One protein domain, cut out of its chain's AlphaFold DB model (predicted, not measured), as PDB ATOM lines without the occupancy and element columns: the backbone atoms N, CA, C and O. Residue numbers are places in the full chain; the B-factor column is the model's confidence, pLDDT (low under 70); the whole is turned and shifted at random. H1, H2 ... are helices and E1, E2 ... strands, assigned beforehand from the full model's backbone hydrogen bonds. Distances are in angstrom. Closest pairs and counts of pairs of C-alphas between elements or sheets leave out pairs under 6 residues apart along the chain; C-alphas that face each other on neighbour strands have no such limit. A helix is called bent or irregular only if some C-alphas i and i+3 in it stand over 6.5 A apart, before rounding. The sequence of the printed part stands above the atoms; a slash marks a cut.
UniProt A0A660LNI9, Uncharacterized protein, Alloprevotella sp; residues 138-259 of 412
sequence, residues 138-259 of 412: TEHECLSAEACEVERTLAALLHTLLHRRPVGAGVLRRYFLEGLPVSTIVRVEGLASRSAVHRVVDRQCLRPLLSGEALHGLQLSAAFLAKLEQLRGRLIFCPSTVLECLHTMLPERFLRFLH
ATOM      1  N   THR A 138     160.655 145.532 156.929       63.94
ATOM      2  CA  THR A 138     159.873 144.714 157.869       63.94
ATOM      3  C   THR A 138     158.546 144.220 157.300       63.94
ATOM      4  O   THR A 138     158.138 143.106 157.602       63.94
ATOM      5  N   GLU A 139     157.830 145.022 156.498       74.38
ATOM      6  CA  GLU A 139     156.543 144.584 155.932       74.38
ATOM      7  C   GLU A 139     156.740 143.511 154.861       74.38
ATOM      8  O   GLU A 139     155.957 142.562 154.796       74.38
ATOM      9  N   HIS A 140     157.774 143.660 154.029       76.00
ATOM     10  CA  HIS A 140     158.125 142.680 153.008       76.00
ATOM     11  C   HIS A 140     158.610 141.377 153.647       76.00
ATOM     12  O   HIS A 140     158.084 140.319 153.320       76.00
ATOM     13  N   GLU A 141     159.532 141.456 154.609       79.50
ATOM     14  CA  GLU A 141     160.049 140.301 155.352       79.50
ATOM     15  C   GLU A 141     158.943 139.577 156.128       79.50
ATOM     16  O   GLU A 141     158.836 138.354 156.053       79.50
ATOM     17  N   CYS A 142     158.056 140.322 156.794       85.81
ATOM     18  CA  CYS A 142     156.890 139.770 157.484       85.81
ATOM     19  C   CYS A 142     155.943 139.046 156.515       85.81
ATOM     20  O   CYS A 142     155.489 137.941 156.807       85.81
ATOM     21  N   LEU A 143     155.668 139.627 155.342       89.62
ATOM     22  CA  LEU A 143     154.822 138.995 154.326       89.62
ATOM     23  C   LEU A 143     155.446 137.733 153.735       89.62
ATOM     24  O   LEU A 143     154.737 136.749 153.532       89.62
ATOM     25  N   SER A 144     156.747 137.766 153.462       90.81
ATOM     26  CA  SER A 144     157.501 136.618 152.964       90.81
ATOM     27  C   SER A 144     157.513 135.485 153.996       90.81
ATOM     28  O   SER A 144     157.215 134.341 153.656       90.81
ATOM     29  N   ALA A 145     157.747 135.798 155.275       89.56
ATOM     30  CA  ALA A 145     157.697 134.823 156.365       89.56
ATOM     31  C   ALA A 145     156.300 134.192 156.516       89.56
ATOM     32  O   ALA A 145     156.183 132.968 156.592       89.56
ATOM     33  N   GLU A 146     155.239 135.005 156.485       92.50
ATOM     34  CA  GLU A 146     153.853 134.517 156.509       92.50
ATOM     35  C   GLU A 146     153.535 133.623 155.303       92.50
ATOM     36  O   GLU A 146     152.867 132.598 155.453       92.50
ATOM     37  N   ALA A 147     154.018 133.981 154.109       93.56
ATOM     38  CA  ALA A 147     153.833 133.174 152.908       93.56
ATOM     39  C   ALA A 147     154.537 131.814 153.024       93.56
ATOM     40  O   ALA A 147     153.926 130.799 152.690       93.56
ATOM     41  N   CYS A 148     155.765 131.773 153.551       93.19
ATOM     42  CA  CYS A 148     156.498 130.527 153.799       93.19
ATOM     43  C   CYS A 148     155.833 129.652 154.865       93.19
ATOM     44  O   CYS A 148     155.816 128.430 154.747       93.19
ATOM     45  N   GLU A 149     155.296 130.244 155.930       92.38
ATOM     46  CA  GLU A 149     154.559 129.494 156.946       92.38
ATOM     47  C   GLU A 149     153.303 128.852 156.355       92.38
ATOM     48  O   GLU A 149     153.113 127.642 156.473       92.38
ATOM     49  N   VAL A 150     152.504 129.635 155.625       94.69
ATOM     50  CA  VAL A 150     151.328 129.119 154.921       94.69
ATOM     51  C   VAL A 150     151.726 128.038 153.917       94.69
ATOM     52  O   VAL A 150     151.073 127.001 153.856       94.69
ATOM     53  N   GLU A 151     152.799 128.229 153.149       95.00
ATOM     54  CA  GLU A 151     153.294 127.221 152.208       95.00
ATOM     55  C   GLU A 151     153.621 125.899 152.908       95.00
ATOM     56  O   GLU A 151     153.186 124.850 152.431       95.00
ATOM     57  N   ARG A 152     154.337 125.942 154.038       92.06
ATOM     58  CA  ARG A 152     154.692 124.745 154.812       92.06
ATOM     59  C   ARG A 152     153.449 123.991 155.272       92.06
ATOM     60  O   ARG A 152     153.360 122.786 155.042       92.06
ATOM     61  N   THR A 153     152.463 124.689 155.836       91.69
ATOM     62  CA  THR A 153     151.200 124.067 156.265       91.69
ATOM     63  C   THR A 153     150.440 123.461 155.085       91.69
ATOM     64  O   THR A 153     149.950 122.336 155.166       91.69
ATOM     65  N   LEU A 154     150.368 124.171 153.955       91.75
ATOM     66  CA  LEU A 154     149.691 123.679 152.755       91.75
ATOM     67  C   LEU A 154     150.408 122.480 152.127       91.75
ATOM     68  O   LEU A 154     149.750 121.563 151.637       91.75
ATOM     69  N   ALA A 155     151.740 122.474 152.131       91.69
ATOM     70  CA  ALA A 155     152.536 121.352 151.657       91.69
ATOM     71  C   ALA A 155     152.330 120.121 152.543       91.69
ATOM     72  O   ALA A 155     152.062 119.046 152.008       91.69
ATOM     73  N   ALA A 156     152.377 120.283 153.870       89.12
ATOM     74  CA  ALA A 156     152.101 119.210 154.824       89.12
ATOM     75  C   ALA A 156     150.702 118.617 154.602       89.12
ATOM     76  O   ALA A 156     150.569 117.413 154.389       89.12
ATOM     77  N   LEU A 157     149.676 119.472 154.501       90.00
ATOM     78  CA  LEU A 157     148.314 119.039 154.194       90.00
ATOM     79  C   LEU A 157     148.245 118.263 152.877       90.00
ATOM     80  O   LEU A 157     147.599 117.218 152.805       90.00
ATOM     81  N   LEU A 158     148.903 118.754 151.820       89.69
ATOM     82  CA  LEU A 158     148.935 118.059 150.536       89.69
ATOM     83  C   LEU A 158     149.630 116.705 150.651       89.69
ATOM     84  O   LEU A 158     149.113 115.742 150.098       89.69
ATOM     85  N   HIS A 159     150.751 116.594 151.361       88.50
ATOM     86  CA  HIS A 159     151.420 115.312 151.577       88.50
ATOM     87  C   HIS A 159     150.500 114.308 152.278       88.50
ATOM     88  O   HIS A 159     150.316 113.203 151.763       88.50
ATOM     89  N   THR A 160     149.834 114.707 153.363       87.12
ATOM     90  CA  THR A 160     148.873 113.848 154.071       87.12
ATOM     91  C   THR A 160     147.702 113.456 153.169       87.12
ATOM     92  O   THR A 160     147.327 112.287 153.081       87.12
ATOM     93  N   LEU A 161     147.168 114.403 152.396       86.31
ATOM     94  CA  LEU A 161     146.094 114.149 151.436       86.31
ATOM     95  C   LEU A 161     146.522 113.161 150.343       86.31
ATOM     96  O   LEU A 161     145.748 112.278 149.975       86.31
ATOM     97  N   LEU A 162     147.747 113.286 149.825       86.06
ATOM     98  CA  LEU A 162     148.299 112.387 148.810       86.06
ATOM     99  C   LEU A 162     148.449 110.955 149.327       86.06
ATOM    100  O   LEU A 162     148.215 110.025 148.558       86.06
ATOM    101  N   HIS A 163     148.798 110.785 150.603       81.88
ATOM    102  CA  HIS A 163     148.830 109.474 151.248       81.88
ATOM    103  C   HIS A 163     147.427 108.874 151.392       81.88
ATOM    104  O   HIS A 163     147.223 107.712 151.053       81.88
ATOM    105  N   ARG A 164     146.439 109.676 151.805       81.69
ATOM    106  CA  ARG A 164     145.059 109.210 152.035       81.69
ATOM    107  C   ARG A 164     144.245 108.980 150.763       81.69
ATOM    108  O   ARG A 164     143.255 108.251 150.776       81.69
ATOM    109  N   ARG A 165     144.613 109.624 149.651       76.94
ATOM    110  CA  ARG A 165     143.809 109.634 148.422       76.94
ATOM    111  C   ARG A 165     144.532 108.962 147.253       76.94
ATOM    112  O   ARG A 165     145.192 109.653 146.486       76.94
ATOM    113  N   PRO A 166     144.302 107.672 146.957       64.81
ATOM    114  CA  PRO A 166     144.882 107.058 145.760       64.81
ATOM    115  C   PRO A 166     144.322 107.662 144.455       64.81
ATOM    116  O   PRO A 166     145.033 107.799 143.458       64.81
ATOM    117  N   VAL A 167     143.052 108.092 144.443       65.81
ATOM    118  CA  VAL A 167     142.382 108.610 143.236       65.81
ATOM    119  C   VAL A 167     142.636 110.107 143.058       65.81
ATOM    120  O   VAL A 167     142.061 110.931 143.757       65.81
ATOM    121  N   GLY A 168     143.449 110.494 142.074       75.56
ATOM    122  CA  GLY A 168     143.721 111.905 141.759       75.56
ATOM    123  C   GLY A 168     144.854 112.542 142.572       75.56
ATOM    124  O   GLY A 168     145.175 113.707 142.325       75.56
ATOM    125  N   ALA A 169     145.508 111.792 143.468       84.00
ATOM    126  CA  ALA A 169     146.757 112.214 144.108       84.00
ATOM    127  C   ALA A 169     147.834 112.557 143.079       84.00
ATOM    128  O   ALA A 169     148.478 113.601 143.172       84.00
ATOM    129  N   GLY A 170     147.972 111.733 142.037       87.06
ATOM    130  CA  GLY A 170     148.930 111.974 140.965       87.06
ATOM    131  C   GLY A 170     148.759 113.342 140.295       87.06
ATOM    132  O   GLY A 170     149.756 113.994 139.980       87.06
ATOM    133  N   VAL A 171     147.519 113.824 140.156       92.50
ATOM    134  CA  VAL A 171     147.205 115.161 139.631       92.50
ATOM    135  C   VAL A 171     147.610 116.255 140.617       92.50
ATOM    136  O   VAL A 171     148.233 117.230 140.206       92.50
ATOM    137  N   LEU A 172     147.266 116.113 141.902       91.50
ATOM    138  CA  LEU A 172     147.551 117.123 142.929       91.50
ATOM    139  C   LEU A 172     149.054 117.269 143.184       91.50
ATOM    140  O   LEU A 172     149.562 118.389 143.151       91.50
ATOM    141  N   ARG A 173     149.769 116.145 143.332       92.44
ATOM    142  CA  ARG A 173     151.228 116.100 143.487       92.44
ATOM    143  C   ARG A 173     151.914 116.810 142.328       92.44
ATOM    144  O   ARG A 173     152.687 117.740 142.534       92.44
ATOM    145  N   ARG A 174     151.570 116.420 141.097       93.06
ATOM    146  CA  ARG A 174     152.177 116.989 139.889       93.06
ATOM    147  C   ARG A 174     151.861 118.466 139.702       93.06
ATOM    148  O   ARG A 174     152.678 119.203 139.162       93.06
ATOM    149  N   TYR A 175     150.667 118.895 140.107       94.12
ATOM    150  CA  TYR A 175     150.224 120.274 139.938       94.12
ATOM    151  C   TYR A 175     150.843 121.228 140.964       94.12
ATOM    152  O   TYR A 175     151.313 122.294 140.569       94.12
ATOM    153  N   PHE A 176     150.806 120.877 142.254       92.69
ATOM    154  CA  PHE A 176     151.229 121.766 143.341       92.69
ATOM    155  C   PHE A 176     152.699 121.600 143.722       92.69
ATOM    156  O   PHE A 176     153.379 122.611 143.854       92.69
ATOM    157  N   LEU A 177     153.178 120.360 143.855       91.81
ATOM    158  CA  LEU A 177     154.515 120.066 144.385       91.81
ATOM    159  C   LEU A 177     155.565 119.955 143.271       91.81
ATOM    160  O   LEU A 177     156.650 120.502 143.381       91.81
ATOM    161  N   GLU A 178     155.241 119.296 142.152       92.00
ATOM    162  CA  GLU A 178     156.186 119.168 141.022       92.00
ATOM    163  C   GLU A 178     156.071 120.319 140.006       92.00
ATOM    164  O   GLU A 178     156.857 120.416 139.066       92.00
ATOM    165  N   GLY A 179     155.054 121.176 140.144       91.12
ATOM    166  CA  GLY A 179     154.880 122.370 139.315       91.12
ATOM    167  C   GLY A 179     154.566 122.122 137.832       91.12
ATOM    168  O   GLY A 179     154.560 123.073 137.043       91.12
ATOM    169  N   LEU A 180     154.251 120.888 137.423       93.44
ATOM    170  CA  LEU A 180     154.164 120.505 136.014       93.44
ATOM    171  C   LEU A 180     153.091 121.292 135.232       93.44
ATOM    172  O   LEU A 180     151.998 121.588 135.742       93.44
ATOM    173  N   PRO A 181     153.336 121.601 133.943       93.44
ATOM    174  CA  PRO A 181     152.328 122.204 133.081       93.44
ATOM    175  C   PRO A 181     151.078 121.327 132.973       93.44
ATOM    176  O   PRO A 181     151.168 120.105 132.842       93.44
ATOM    177  N   VAL A 182     149.894 121.948 132.930       93.81
ATOM    178  CA  VAL A 182     148.606 121.224 132.865       93.81
ATOM    179  C   VAL A 182     148.547 120.268 131.670       93.81
ATOM    180  O   VAL A 182     148.023 119.167 131.793       93.81
ATOM    181  N   SER A 183     149.114 120.646 130.521       93.75
ATOM    182  CA  SER A 183     149.205 119.772 129.342       93.75
ATOM    183  C   SER A 183     150.020 118.502 129.594       93.75
ATOM    184  O   SER A 183     149.656 117.438 129.103       93.75
ATOM    185  N   THR A 184     151.100 118.607 130.366       95.06
ATOM    186  CA  THR A 184     151.950 117.471 130.733       95.06
ATOM    187  C   THR A 184     151.217 116.553 131.700       95.06
ATOM    188  O   THR A 184     151.215 115.345 131.493       95.06
ATOM    189  N   ILE A 185     150.526 117.121 132.693       94.00
ATOM    190  CA  ILE A 185     149.728 116.353 133.660       94.00
ATOM    191  C   ILE A 185     148.646 115.550 132.942       94.00
ATOM    192  O   ILE A 185     148.513 114.361 133.193       94.00
ATOM    193  N   VAL A 186     147.921 116.165 132.001       93.62
ATOM    194  CA  VAL A 186     146.898 115.470 131.199       93.62
ATOM    195  C   VAL A 186     147.472 114.235 130.508       93.62
ATOM    196  O   VAL A 186     146.845 113.182 130.534       93.62
ATOM    197  N   ARG A 187     148.667 114.355 129.921       92.81
ATOM    198  CA  ARG A 187     149.332 113.252 129.223       92.81
ATOM    199  C   ARG A 187     149.808 112.157 130.180       92.81
ATOM    200  O   ARG A 187     149.621 110.988 129.878       92.81
ATOM    201  N   VAL A 188     150.435 112.531 131.295       92.00
ATOM    202  CA  VAL A 188     151.015 111.578 132.261       92.00
ATOM    203  C   VAL A 188     149.927 110.830 133.030       92.00
ATOM    204  O   VAL A 188     150.039 109.629 133.225       92.00
ATOM    205  N   GLU A 189     148.854 111.524 133.405       90.38
ATOM    206  CA  GLU A 189     147.735 110.962 134.170       90.38
ATOM    207  C   GLU A 189     146.637 110.358 133.277       90.38
ATOM    208  O   GLU A 189     145.585 109.968 133.778       90.38
ATOM    209  N   GLY A 190     146.832 110.324 131.951       90.00
ATOM    210  CA  GLY A 190     145.862 109.756 131.009       90.00
ATOM    211  C   GLY A 190     144.487 110.439 131.033       90.00
ATOM    212  O   GLY A 190     143.461 109.790 130.837       90.00
ATOM    213  N   LEU A 191     144.434 111.746 131.307       91.12
ATOM    214  CA  LEU A 191     143.173 112.474 131.459       91.12
ATOM    215  C   LEU A 191     142.577 112.871 130.105       91.12
ATOM    216  O   LEU A 191     143.282 113.242 129.171       91.12
ATOM    217  N   ALA A 192     141.247 112.922 130.031       89.00
ATOM    218  CA  ALA A 192     140.540 113.284 128.801       89.00
ATOM    219  C   ALA A 192     140.760 114.746 128.353       89.00
ATOM    220  O   ALA A 192     140.612 115.066 127.178       89.00
ATOM    221  N   SER A 193     141.052 115.672 129.277       93.12
ATOM    222  CA  SER A 193     141.246 117.091 128.939       93.12
ATOM    223  C   SER A 193     141.934 117.891 130.047       93.12
ATOM    224  O   SER A 193     141.951 117.495 131.213       93.12
ATOM    225  N   ARG A 194     142.408 119.100 129.710       92.38
ATOM    226  CA  ARG A 194     142.929 120.086 130.684       92.38
ATOM    227  C   ARG A 194     141.897 120.462 131.751       92.38
ATOM    228  O   ARG A 194     142.248 120.727 132.896       92.38
ATOM    229  N   SER A 195     140.616 120.443 131.390       92.75
ATOM    230  CA  SER A 195     139.513 120.726 132.310       92.75
ATOM    231  C   SER A 195     139.378 119.668 133.406       92.75
ATOM    232  O   SER A 195     138.909 119.993 134.495       92.75
ATOM    233  N   ALA A 196     139.804 118.423 133.154       91.69
ATOM    234  CA  ALA A 196     139.821 117.376 134.172       91.69
ATOM    235  C   ALA A 196     140.800 117.722 135.305       91.69
ATOM    236  O   ALA A 196     140.420 117.647 136.470       91.69
ATOM    237  N   VAL A 197     141.998 118.222 134.975       92.38
ATOM    238  CA  VAL A 197     142.983 118.693 135.968       92.38
ATOM    239  C   VAL A 197     142.394 119.805 136.832       92.38
ATOM    240  O   VAL A 197     142.396 119.709 138.055       92.38
ATOM    241  N   HIS A 198     141.821 120.839 136.211       91.44
ATOM    242  CA  HIS A 198     141.219 121.946 136.959       91.44
ATOM    243  C   HIS A 198     140.002 121.524 137.785       91.44
ATOM    244  O   HIS A 198     139.753 122.111 138.831       91.44
ATOM    245  N   ARG A 199     139.255 120.498 137.362       91.25
ATOM    246  CA  ARG A 199     138.164 119.940 138.168       91.25
ATOM    247  C   ARG A 199     138.704 119.295 139.446       91.25
ATOM    248  O   ARG A 199     138.151 119.565 140.506       91.25
ATOM    249  N   VAL A 200     139.765 118.493 139.350       90.56
ATOM    250  CA  VAL A 200     140.399 117.869 140.524       90.56
ATOM    251  C   VAL A 200     140.979 118.938 141.451       90.56
ATOM    252  O   VAL A 200     140.680 118.947 142.639       90.56
ATOM    253  N   VAL A 201     141.746 119.878 140.899       91.38
ATOM    254  CA  VAL A 201     142.410 120.932 141.673       91.38
ATOM    255  C   VAL A 201     141.401 121.901 142.291       91.38
ATOM    256  O   VAL A 201     141.341 122.029 143.507       91.38
ATOM    257  N   ASP A 202     140.586 122.577 141.478       90.06
ATOM    258  CA  ASP A 202     139.751 123.679 141.963       90.06
ATOM    259  C   ASP A 202     138.482 123.167 142.667       90.06
ATOM    260  O   ASP A 202     138.115 123.689 143.714       90.06
ATOM    261  N   ARG A 203     137.775 122.173 142.098       89.19
ATOM    262  CA  ARG A 203     136.457 121.754 142.618       89.19
ATOM    263  C   ARG A 203     136.525 120.641 143.648       89.19
ATOM    264  O   ARG A 203     135.719 120.664 144.565       89.19
ATOM    265  N   GLN A 204     137.399 119.658 143.453       88.62
ATOM    266  CA  GLN A 204     137.457 118.494 144.340       88.62
ATOM    267  C   GLN A 204     138.402 118.693 145.521       88.62
ATOM    268  O   GLN A 204     138.249 117.966 146.484       88.62
ATOM    269  N   CYS A 205     139.366 119.616 145.444       88.62
ATOM    270  CA  CYS A 205     140.367 119.827 146.491       88.62
ATOM    271  C   CYS A 205     140.275 121.235 147.101       88.62
ATOM    272  O   CYS A 205     139.848 121.375 148.242       88.62
ATOM    273  N   LEU A 206     140.599 122.286 146.335       89.31
ATOM    274  CA  LEU A 206     140.694 123.647 146.880       89.31
ATOM    275  C   LEU A 206     139.366 124.175 147.425       89.31
ATOM    276  O   LEU A 206     139.337 124.738 148.510       89.31
ATOM    277  N   ARG A 207     138.267 124.030 146.673       89.94
ATOM    278  CA  ARG A 207     136.977 124.602 147.081       89.94
ATOM    279  C   ARG A 207     136.480 124.042 148.428       89.94
ATOM    280  O   ARG A 207     136.186 124.886 149.263       89.94
ATOM    281  N   PRO A 208     136.414 122.711 148.651       89.62
ATOM    282  CA  PRO A 208     136.045 122.148 149.954       89.62
ATOM    283  C   PRO A 208     136.966 122.608 151.091       89.62
ATOM    284  O   PRO A 208     136.487 123.096 152.110       89.62
ATOM    285  N   LEU A 209     138.290 122.543 150.888       88.94
ATOM    286  CA  LEU A 209     139.265 122.937 151.913       88.94
ATOM    287  C   LEU A 209     139.093 124.403 152.332       88.94
ATOM    288  O   LEU A 209     139.063 124.716 153.517       88.94
ATOM    289  N   LEU A 210     138.934 125.304 151.360       89.25
ATOM    290  CA  LEU A 210     138.784 126.740 151.614       89.25
ATOM    291  C   LEU A 210     137.398 127.121 152.152       89.25
ATOM    292  O   LEU A 210     137.257 128.201 152.723       89.25
ATOM    293  N   SER A 211     136.376 126.274 151.983       88.81
ATOM    294  CA  SER A 211     135.080 126.445 152.653       88.81
ATOM    295  C   SER A 211     135.049 125.861 154.068       88.81
ATOM    296  O   SER A 211     134.014 125.952 154.721       88.81
ATOM    297  N   GLY A 212     136.160 125.281 154.539       87.06
ATOM    298  CA  GLY A 212     136.249 124.627 155.844       87.06
ATOM    299  C   GLY A 212     135.585 123.251 155.890       87.06
ATOM    300  O   GLY A 212     135.306 122.754 156.975       87.06
ATOM    301  N   GLU A 213     135.313 122.634 154.739       88.12
ATOM    302  CA  GLU A 213     134.806 121.262 154.683       88.12
ATOM    303  C   GLU A 213     135.953 120.270 154.919       88.12
ATOM    304  O   GLU A 213     137.067 120.456 154.421       88.12
ATOM    305  N   ALA A 214     135.664 119.183 155.638       85.88
ATOM    306  CA  ALA A 214     136.609 118.091 155.816       85.88
ATOM    307  C   ALA A 214     136.736 117.269 154.524       85.88
ATOM    308  O   ALA A 214     135.749 116.798 153.951       85.88
ATOM    309  N   LEU A 215     137.968 117.052 154.082       86.06
ATOM    310  CA  LEU A 215     138.306 116.283 152.898       86.06
ATOM    311  C   LEU A 215     139.150 115.074 153.301       86.06
ATOM    312  O   LEU A 215     140.314 115.211 153.654       86.06
ATOM    313  N   HIS A 216     138.557 113.877 153.246       82.00
ATOM    314  CA  HIS A 216     139.199 112.631 153.702       82.00
ATOM    315  C   HIS A 216     139.733 112.726 155.146       82.00
ATOM    316  O   HIS A 216     140.867 112.345 155.440       82.00
ATOM    317  N   GLY A 217     138.915 113.301 156.031       81.69
ATOM    318  CA  GLY A 217     139.278 113.562 157.422       81.69
ATOM    319  C   GLY A 217     140.218 114.754 157.613       81.69
ATOM    320  O   GLY A 217     140.526 115.071 158.745       81.69
ATOM    321  N   LEU A 218     140.671 115.436 156.557       87.88
ATOM    322  CA  LEU A 218     141.548 116.605 156.674       87.88
ATOM    323  C   LEU A 218     140.731 117.894 156.614       87.88
ATOM    324  O   LEU A 218     139.998 118.110 155.650       87.88
ATOM    325  N   GLN A 219     140.894 118.772 157.591       91.38
ATOM    326  CA  GLN A 219     140.235 120.071 157.644       91.38
ATOM    327  C   GLN A 219     141.260 121.175 157.933       91.38
ATOM    328  O   GLN A 219     142.308 120.939 158.525       91.38
ATOM    329  N   LEU A 220     140.973 122.396 157.483       92.00
ATOM    330  CA  LEU A 220     141.724 123.585 157.882       92.00
ATOM    331  C   LEU A 220     141.075 124.214 159.115       92.00
ATOM    332  O   LEU A 220     139.851 124.387 159.137       92.00
ATOM    333  N   SER A 221     141.879 124.596 160.107       93.06
ATOM    334  CA  SER A 221     141.377 125.293 161.288       93.06
ATOM    335  C   SER A 221     140.765 126.642 160.907       93.06
ATOM    336  O   SER A 221     141.169 127.297 159.938       93.06
ATOM    337  N   ALA A 222     139.770 127.091 161.675       92.88
ATOM    338  CA  ALA A 222     139.125 128.380 161.429       92.88
ATOM    339  C   ALA A 222     140.125 129.548 161.541       92.88
ATOM    340  O   ALA A 222     140.046 130.510 160.771       92.88
ATOM    341  N   ALA A 223     141.095 129.436 162.455       93.19
ATOM    342  CA  ALA A 223     142.177 130.399 162.611       93.19
ATOM    343  C   ALA A 223     143.071 130.447 161.363       93.19
ATOM    344  O   ALA A 223     143.367 131.531 160.851       93.19
ATOM    345  N   PHE A 224     143.435 129.287 160.809       93.69
ATOM    346  CA  PHE A 224     144.235 129.231 159.591       93.69
ATOM    347  C   PHE A 224     143.475 129.749 158.366       93.69
ATOM    348  O   PHE A 224     144.035 130.501 157.573       93.69
ATOM    349  N   LEU A 225     142.181 129.445 158.228       93.75
ATOM    350  CA  LEU A 225     141.342 130.022 157.167       93.75
ATOM    351  C   LEU A 225     141.291 131.558 157.244       93.75
ATOM    352  O   LEU A 225     141.405 132.232 156.216       93.75
ATOM    353  N   ALA A 226     141.180 132.122 158.450       93.50
ATOM    354  CA  ALA A 226     141.250 133.568 158.653       93.50
ATOM    355  C   ALA A 226     142.626 134.132 158.253       93.50
ATOM    356  O   ALA A 226     142.697 135.155 157.564       93.50
ATOM    357  N   LYS A 227     143.711 133.428 158.602       93.69
ATOM    358  CA  LYS A 227     145.080 133.775 158.197       93.69
ATOM    359  C   LYS A 227     145.259 133.750 156.677       93.69
ATOM    360  O   LYS A 227     145.843 134.681 156.125       93.69
ATOM    361  N   LEU A 228     144.709 132.751 155.983       94.50
ATOM    362  CA  LEU A 228     144.736 132.673 154.518       94.50
ATOM    363  C   LEU A 228     144.040 133.876 153.874       94.50
ATOM    364  O   LEU A 228     144.579 134.463 152.934       94.50
ATOM    365  N   GLU A 229     142.863 134.272 154.367       93.44
ATOM    366  CA  GLU A 229     142.131 135.418 153.814       93.44
ATOM    367  C   GLU A 229     142.837 136.751 154.127       93.44
ATOM    368  O   GLU A 229     142.920 137.630 153.261       93.44
ATOM    369  N   GLN A 230     143.433 136.889 155.316       93.56
ATOM    370  CA  GLN A 230     144.265 138.042 155.665       93.56
ATOM    371  C   GLN A 230     145.494 138.142 154.753       93.56
ATOM    372  O   GLN A 230     145.731 139.200 154.156       93.56
ATOM    373  N   LEU A 231     146.247 137.048 154.593       94.88
ATOM    374  CA  LEU A 231     147.407 136.986 153.706       94.88
ATOM    375  C   LEU A 231     146.995 137.310 152.268       94.88
ATOM    376  O   LEU A 231     147.617 138.143 151.610       94.88
ATOM    377  N   ARG A 232     145.885 136.736 151.795       93.94
ATOM    378  CA  ARG A 232     145.330 137.021 150.472       93.94
ATOM    379  C   ARG A 232     145.081 138.515 150.271       93.94
ATOM    380  O   ARG A 232     145.501 139.059 149.251       93.94
ATOM    381  N   GLY A 233     144.433 139.192 151.219       91.56
ATOM    382  CA  GLY A 233     144.208 140.641 151.154       91.56
ATOM    383  C   GLY A 233     145.512 141.448 151.168       91.56
ATOM    384  O   GLY A 233     145.659 142.451 150.456       91.56
ATOM    385  N   ARG A 234     146.502 140.986 151.936       91.75
ATOM    386  CA  ARG A 234     147.813 141.633 152.030       91.75
ATOM    387  C   ARG A 234     148.728 141.387 150.829       91.75
ATOM    388  O   ARG A 234     149.587 142.220 150.578       91.75
ATOM    389  N   LEU A 235     148.516 140.334 150.048       93.19
ATOM    390  CA  LEU A 235     149.281 140.081 148.825       93.19
ATOM    391  C   LEU A 235     148.772 140.875 147.615       93.19
ATOM    392  O   LEU A 235     149.505 141.056 146.649       93.19
ATOM    393  N   ILE A 236     147.532 141.378 147.626       93.06
ATOM    394  CA  ILE A 236     146.977 142.119 146.481       93.06
ATOM    395  C   ILE A 236     147.832 143.364 146.161       93.06
ATOM    396  O   ILE A 236     148.081 144.208 147.024       93.06
ATOM    397  N   PHE A 237     148.236 143.487 144.895       91.81
ATOM    398  CA  PHE A 237     149.169 144.470 144.328       91.81
ATOM    399  C   PHE A 237     150.602 144.437 144.876       91.81
ATOM    400  O   PHE A 237     151.380 145.332 144.546       91.81
ATOM    401  N   CYS A 238     150.985 143.418 145.646       91.31
ATOM    402  CA  CYS A 238     152.397 143.176 145.928       91.31
ATOM    403  C   CYS A 238     153.129 142.719 144.653       91.31
ATOM    404  O   CYS A 238     152.535 142.008 143.831       91.31
ATOM    405  N   PRO A 239     154.408 143.091 144.485       90.19
ATOM    406  CA  PRO A 239     155.280 142.471 143.494       90.19
ATOM    407  C   PRO A 239     155.414 140.961 143.728       90.19
ATOM    408  O   PRO A 239     155.346 140.494 144.865       90.19
ATOM    409  N   SER A 240     155.662 140.203 142.660       90.69
ATOM    410  CA  SER A 240     155.916 138.757 142.732       90.69
ATOM    411  C   SER A 240     157.141 138.384 143.572       90.69
ATOM    412  O   SER A 240     157.221 137.248 144.026       90.69
ATOM    413  N   THR A 241     158.059 139.327 143.811       89.19
ATOM    414  CA  THR A 241     159.295 139.112 144.583       89.19
ATOM    415  C   THR A 241     159.035 138.661 146.023       89.19
ATOM    416  O   THR A 241     159.836 137.925 146.580       89.19
ATOM    417  N   VAL A 242     157.874 139.006 146.603       90.31
ATOM    418  CA  VAL A 242     157.436 138.524 147.935       90.31
ATOM    419  C   VAL A 242     157.343 136.991 147.993       90.31
ATOM    420  O   VAL A 242     157.340 136.409 149.067       90.31
ATOM    421  N   LEU A 243     157.236 136.320 146.844       93.19
ATOM    422  CA  LEU A 243     157.077 134.868 146.754       93.19
ATOM    423  C   LEU A 243     158.368 134.147 146.347       93.19
ATOM    424  O   LEU A 243     158.341 132.939 146.140       93.19
ATOM    425  N   GLU A 244     159.493 134.855 146.210       90.94
ATOM    426  CA  GLU A 244     160.792 134.237 145.889       90.94
ATOM    427  C   GLU A 244     161.335 133.378 147.039       90.94
ATOM    428  O   GLU A 244     162.176 132.512 146.820       90.94
ATOM    429  N   CYS A 245     160.826 133.584 148.255       89.50
ATOM    430  CA  CYS A 245     161.164 132.807 149.444       89.50
ATOM    431  C   CYS A 245     160.469 131.439 149.518       89.50
ATOM    432  O   CYS A 245     160.799 130.650 150.399       89.50
ATOM    433  N   LEU A 246     159.508 131.153 148.632       92.44
ATOM    434  CA  LEU A 246     158.810 129.869 148.604       92.44
ATOM    435  C   LEU A 246     159.765 128.737 148.198       92.44
ATOM    436  O   LEU A 246     160.561 128.883 147.265       92.44
ATOM    437  N   HIS A 247     159.679 127.598 148.881       89.62
ATOM    438  CA  HIS A 247     160.626 126.488 148.711       89.62
ATOM    439  C   HIS A 247     160.001 125.221 148.129       89.62
ATOM    440  O   HIS A 247     160.697 124.427 147.497       89.62
ATOM    441  N   THR A 248     158.703 125.009 148.340       88.88
ATOM    442  CA  THR A 248     158.032 123.732 148.050       88.88
ATOM    443  C   THR A 248     157.102 123.820 146.844       88.88
ATOM    444  O   THR A 248     156.918 122.847 146.116       88.88
ATOM    445  N   MET A 249     156.501 124.985 146.615       92.38
ATOM    446  CA  MET A 249     155.539 125.247 145.558       92.38
ATOM    447  C   MET A 249     156.015 126.395 144.679       92.38
ATOM    448  O   MET A 249     156.543 127.401 145.144       92.38
ATOM    449  N   LEU A 250     155.725 126.297 143.382       92.62
ATOM    450  CA  LEU A 250     155.903 127.442 142.492       92.62
ATOM    451  C   LEU A 250     154.948 128.588 142.890       92.62
ATOM    452  O   LEU A 250     153.779 128.309 143.208       92.62
ATOM    453  N   PRO A 251     155.369 129.865 142.777       93.75
ATOM    454  CA  PRO A 251     154.551 131.024 143.135       93.75
ATOM    455  C   PRO A 251     153.148 131.017 142.520       93.75
ATOM    456  O   PRO A 251     152.162 131.318 143.190       93.75
ATOM    457  N   GLU A 252     152.993 130.607 141.259       92.12
ATOM    458  CA  GLU A 252     151.685 130.569 140.599       92.12
ATOM    459  C   GLU A 252     150.752 129.504 141.190       92.12
ATOM    460  O   GLU A 252     149.527 129.644 141.120       92.12
ATOM    461  N   ARG A 253     151.311 128.425 141.752       92.75
ATOM    462  CA  ARG A 253     150.557 127.333 142.387       92.75
ATOM    463  C   ARG A 253     150.163 127.710 143.806       92.75
ATOM    464  O   ARG A 253     149.004 127.512 144.164       92.75
ATOM    465  N   PHE A 254     151.071 128.344 144.539       95.00
ATOM    466  CA  PHE A 254     150.772 128.955 145.829       95.00
ATOM    467  C   PHE A 254     149.650 129.997 145.704       95.00
ATOM    468  O   PHE A 254     148.599 129.890 146.337       95.00
ATOM    469  N   LEU A 255     149.788 130.943 144.768       94.62
ATOM    470  CA  LEU A 255     148.759 131.954 144.501       94.62
ATOM    471  C   LEU A 255     147.429 131.339 144.068       94.62
ATOM    472  O   LEU A 255     146.366 131.856 144.414       94.62
ATOM    473  N   ARG A 256     147.460 130.222 143.332       91.81
ATOM    474  CA  ARG A 256     146.245 129.504 142.941       91.81
ATOM    475  C   ARG A 256     145.457 129.019 144.156       91.81
ATOM    476  O   ARG A 256     144.226 129.100 144.104       91.81
ATOM    477  N   PHE A 257     146.146 128.560 145.201       89.81
ATOM    478  CA  PHE A 257     145.539 128.156 146.468       89.81
ATOM    479  C   PHE A 257     144.787 129.330 147.109       89.81
ATOM    480  O   PHE A 257     143.631 129.195 147.482       89.81
ATOM    481  N   LEU A 258     145.377 130.527 147.090       92.69
ATOM    482  CA  LEU A 258     144.780 131.759 147.631       92.69
ATOM    483  C   LEU A 258     143.760 132.443 146.694       92.69
ATOM    484  O   LEU A 258     143.356 133.583 146.926       92.69
ATOM    485  N   HIS A 259     143.356 131.803 145.590       91.69
ATOM    486  CA  HIS A 259     142.522 132.412 144.539       91.69
ATOM    487  C   HIS A 259     143.093 133.717 143.938       91.69
ATOM    488  O   HIS A 259     142.361 134.582 143.429       91.69
TER     489      HIS A 259
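This is residues 138 to 259 of the 412 residues of an uncharacterized protein of Alloprevotella sp (UniProt A0A660LNI9). A long helix, H1, runs along much of an elongated body, with shorter helices packed on it towards its two ends. H5 crosses its first half beside the small H6, while H2 folds back along its last part and has H3 and H4 packed on it; the short H7 sits near the middle of the whole. The printed part has 122 residues with seven named helices and one named strand, in the order H1, H2, H3, H4, E1, H5, H6, H7, and its class is mostly helix. It is compact, with a radius of gyration of the C-alphas of 14.5 A and spans of 46 by 29 by 20 A.

H1, residues 138 to 164, touches H2, residues 169 to 177, with residues 155 to 163 alone. The two form a helical hairpin at a shallow tilt of 14 degrees, and their closest C-alphas, of Leu 162 and Ala 169, are 5.0 A apart. H5, residues 222 to 235, touches residues 143 to 150 of H1 at a steep tilt of 48 degrees, opposite ways, closest at the C-alphas of Glu 146 and Leu 231, 7.5 A. H6, residues 240 to 243, touches residues 140 to 147 of H1, closest at the C-alphas of Ser 144 and Val 242, 5.4 A. H2 is the hub, touching four helices. It forms a helical hairpin with H3, residues 182 to 188, at a steep tilt of 40 degrees, with the closest C-alphas, of Val 171 and Ile 185, 6.6 A apart. H4, residues 194 to 210, touches H2 with residues 197 to 201 alone, about perpendicular at 78 degrees, closest at the C-alphas of Leu 172 and Val 201, 6.5 A. H7, residues 251 to 257, only just touches H2, with 3 pairs of C-alphas within 8 A, the closest being those of Phe 176 and Arg 253, 5.7 A. E1, residues 218 to 220, pairs with no named strand. Every O i to N i+4 pair is within hydrogen-bond range in H1, H2, H3, H5 and H7; in H4 it is 9 of 13, and H6 is too short for such a pair.

H1 begins at C-alpha 138, (159.873, 144.714, 157.869), and measures 38.9 A from first to last C-alpha. H4 measures 22.3 A and is irregular, but only just: C-alphas 204 and 207 are 6.7 A apart. H5 measures 20.0 A, and H7 ends at C-alpha 257, (145.539, 128.156, 146.468).

The C-alphas of Thr 138 and Ala 192, the two farthest apart, are 47.0 A from each other. The printed part has no cut, and no link is long. The mean pLDDT of the printed part is 89.7; residues 138, 166 and 167 are under 70.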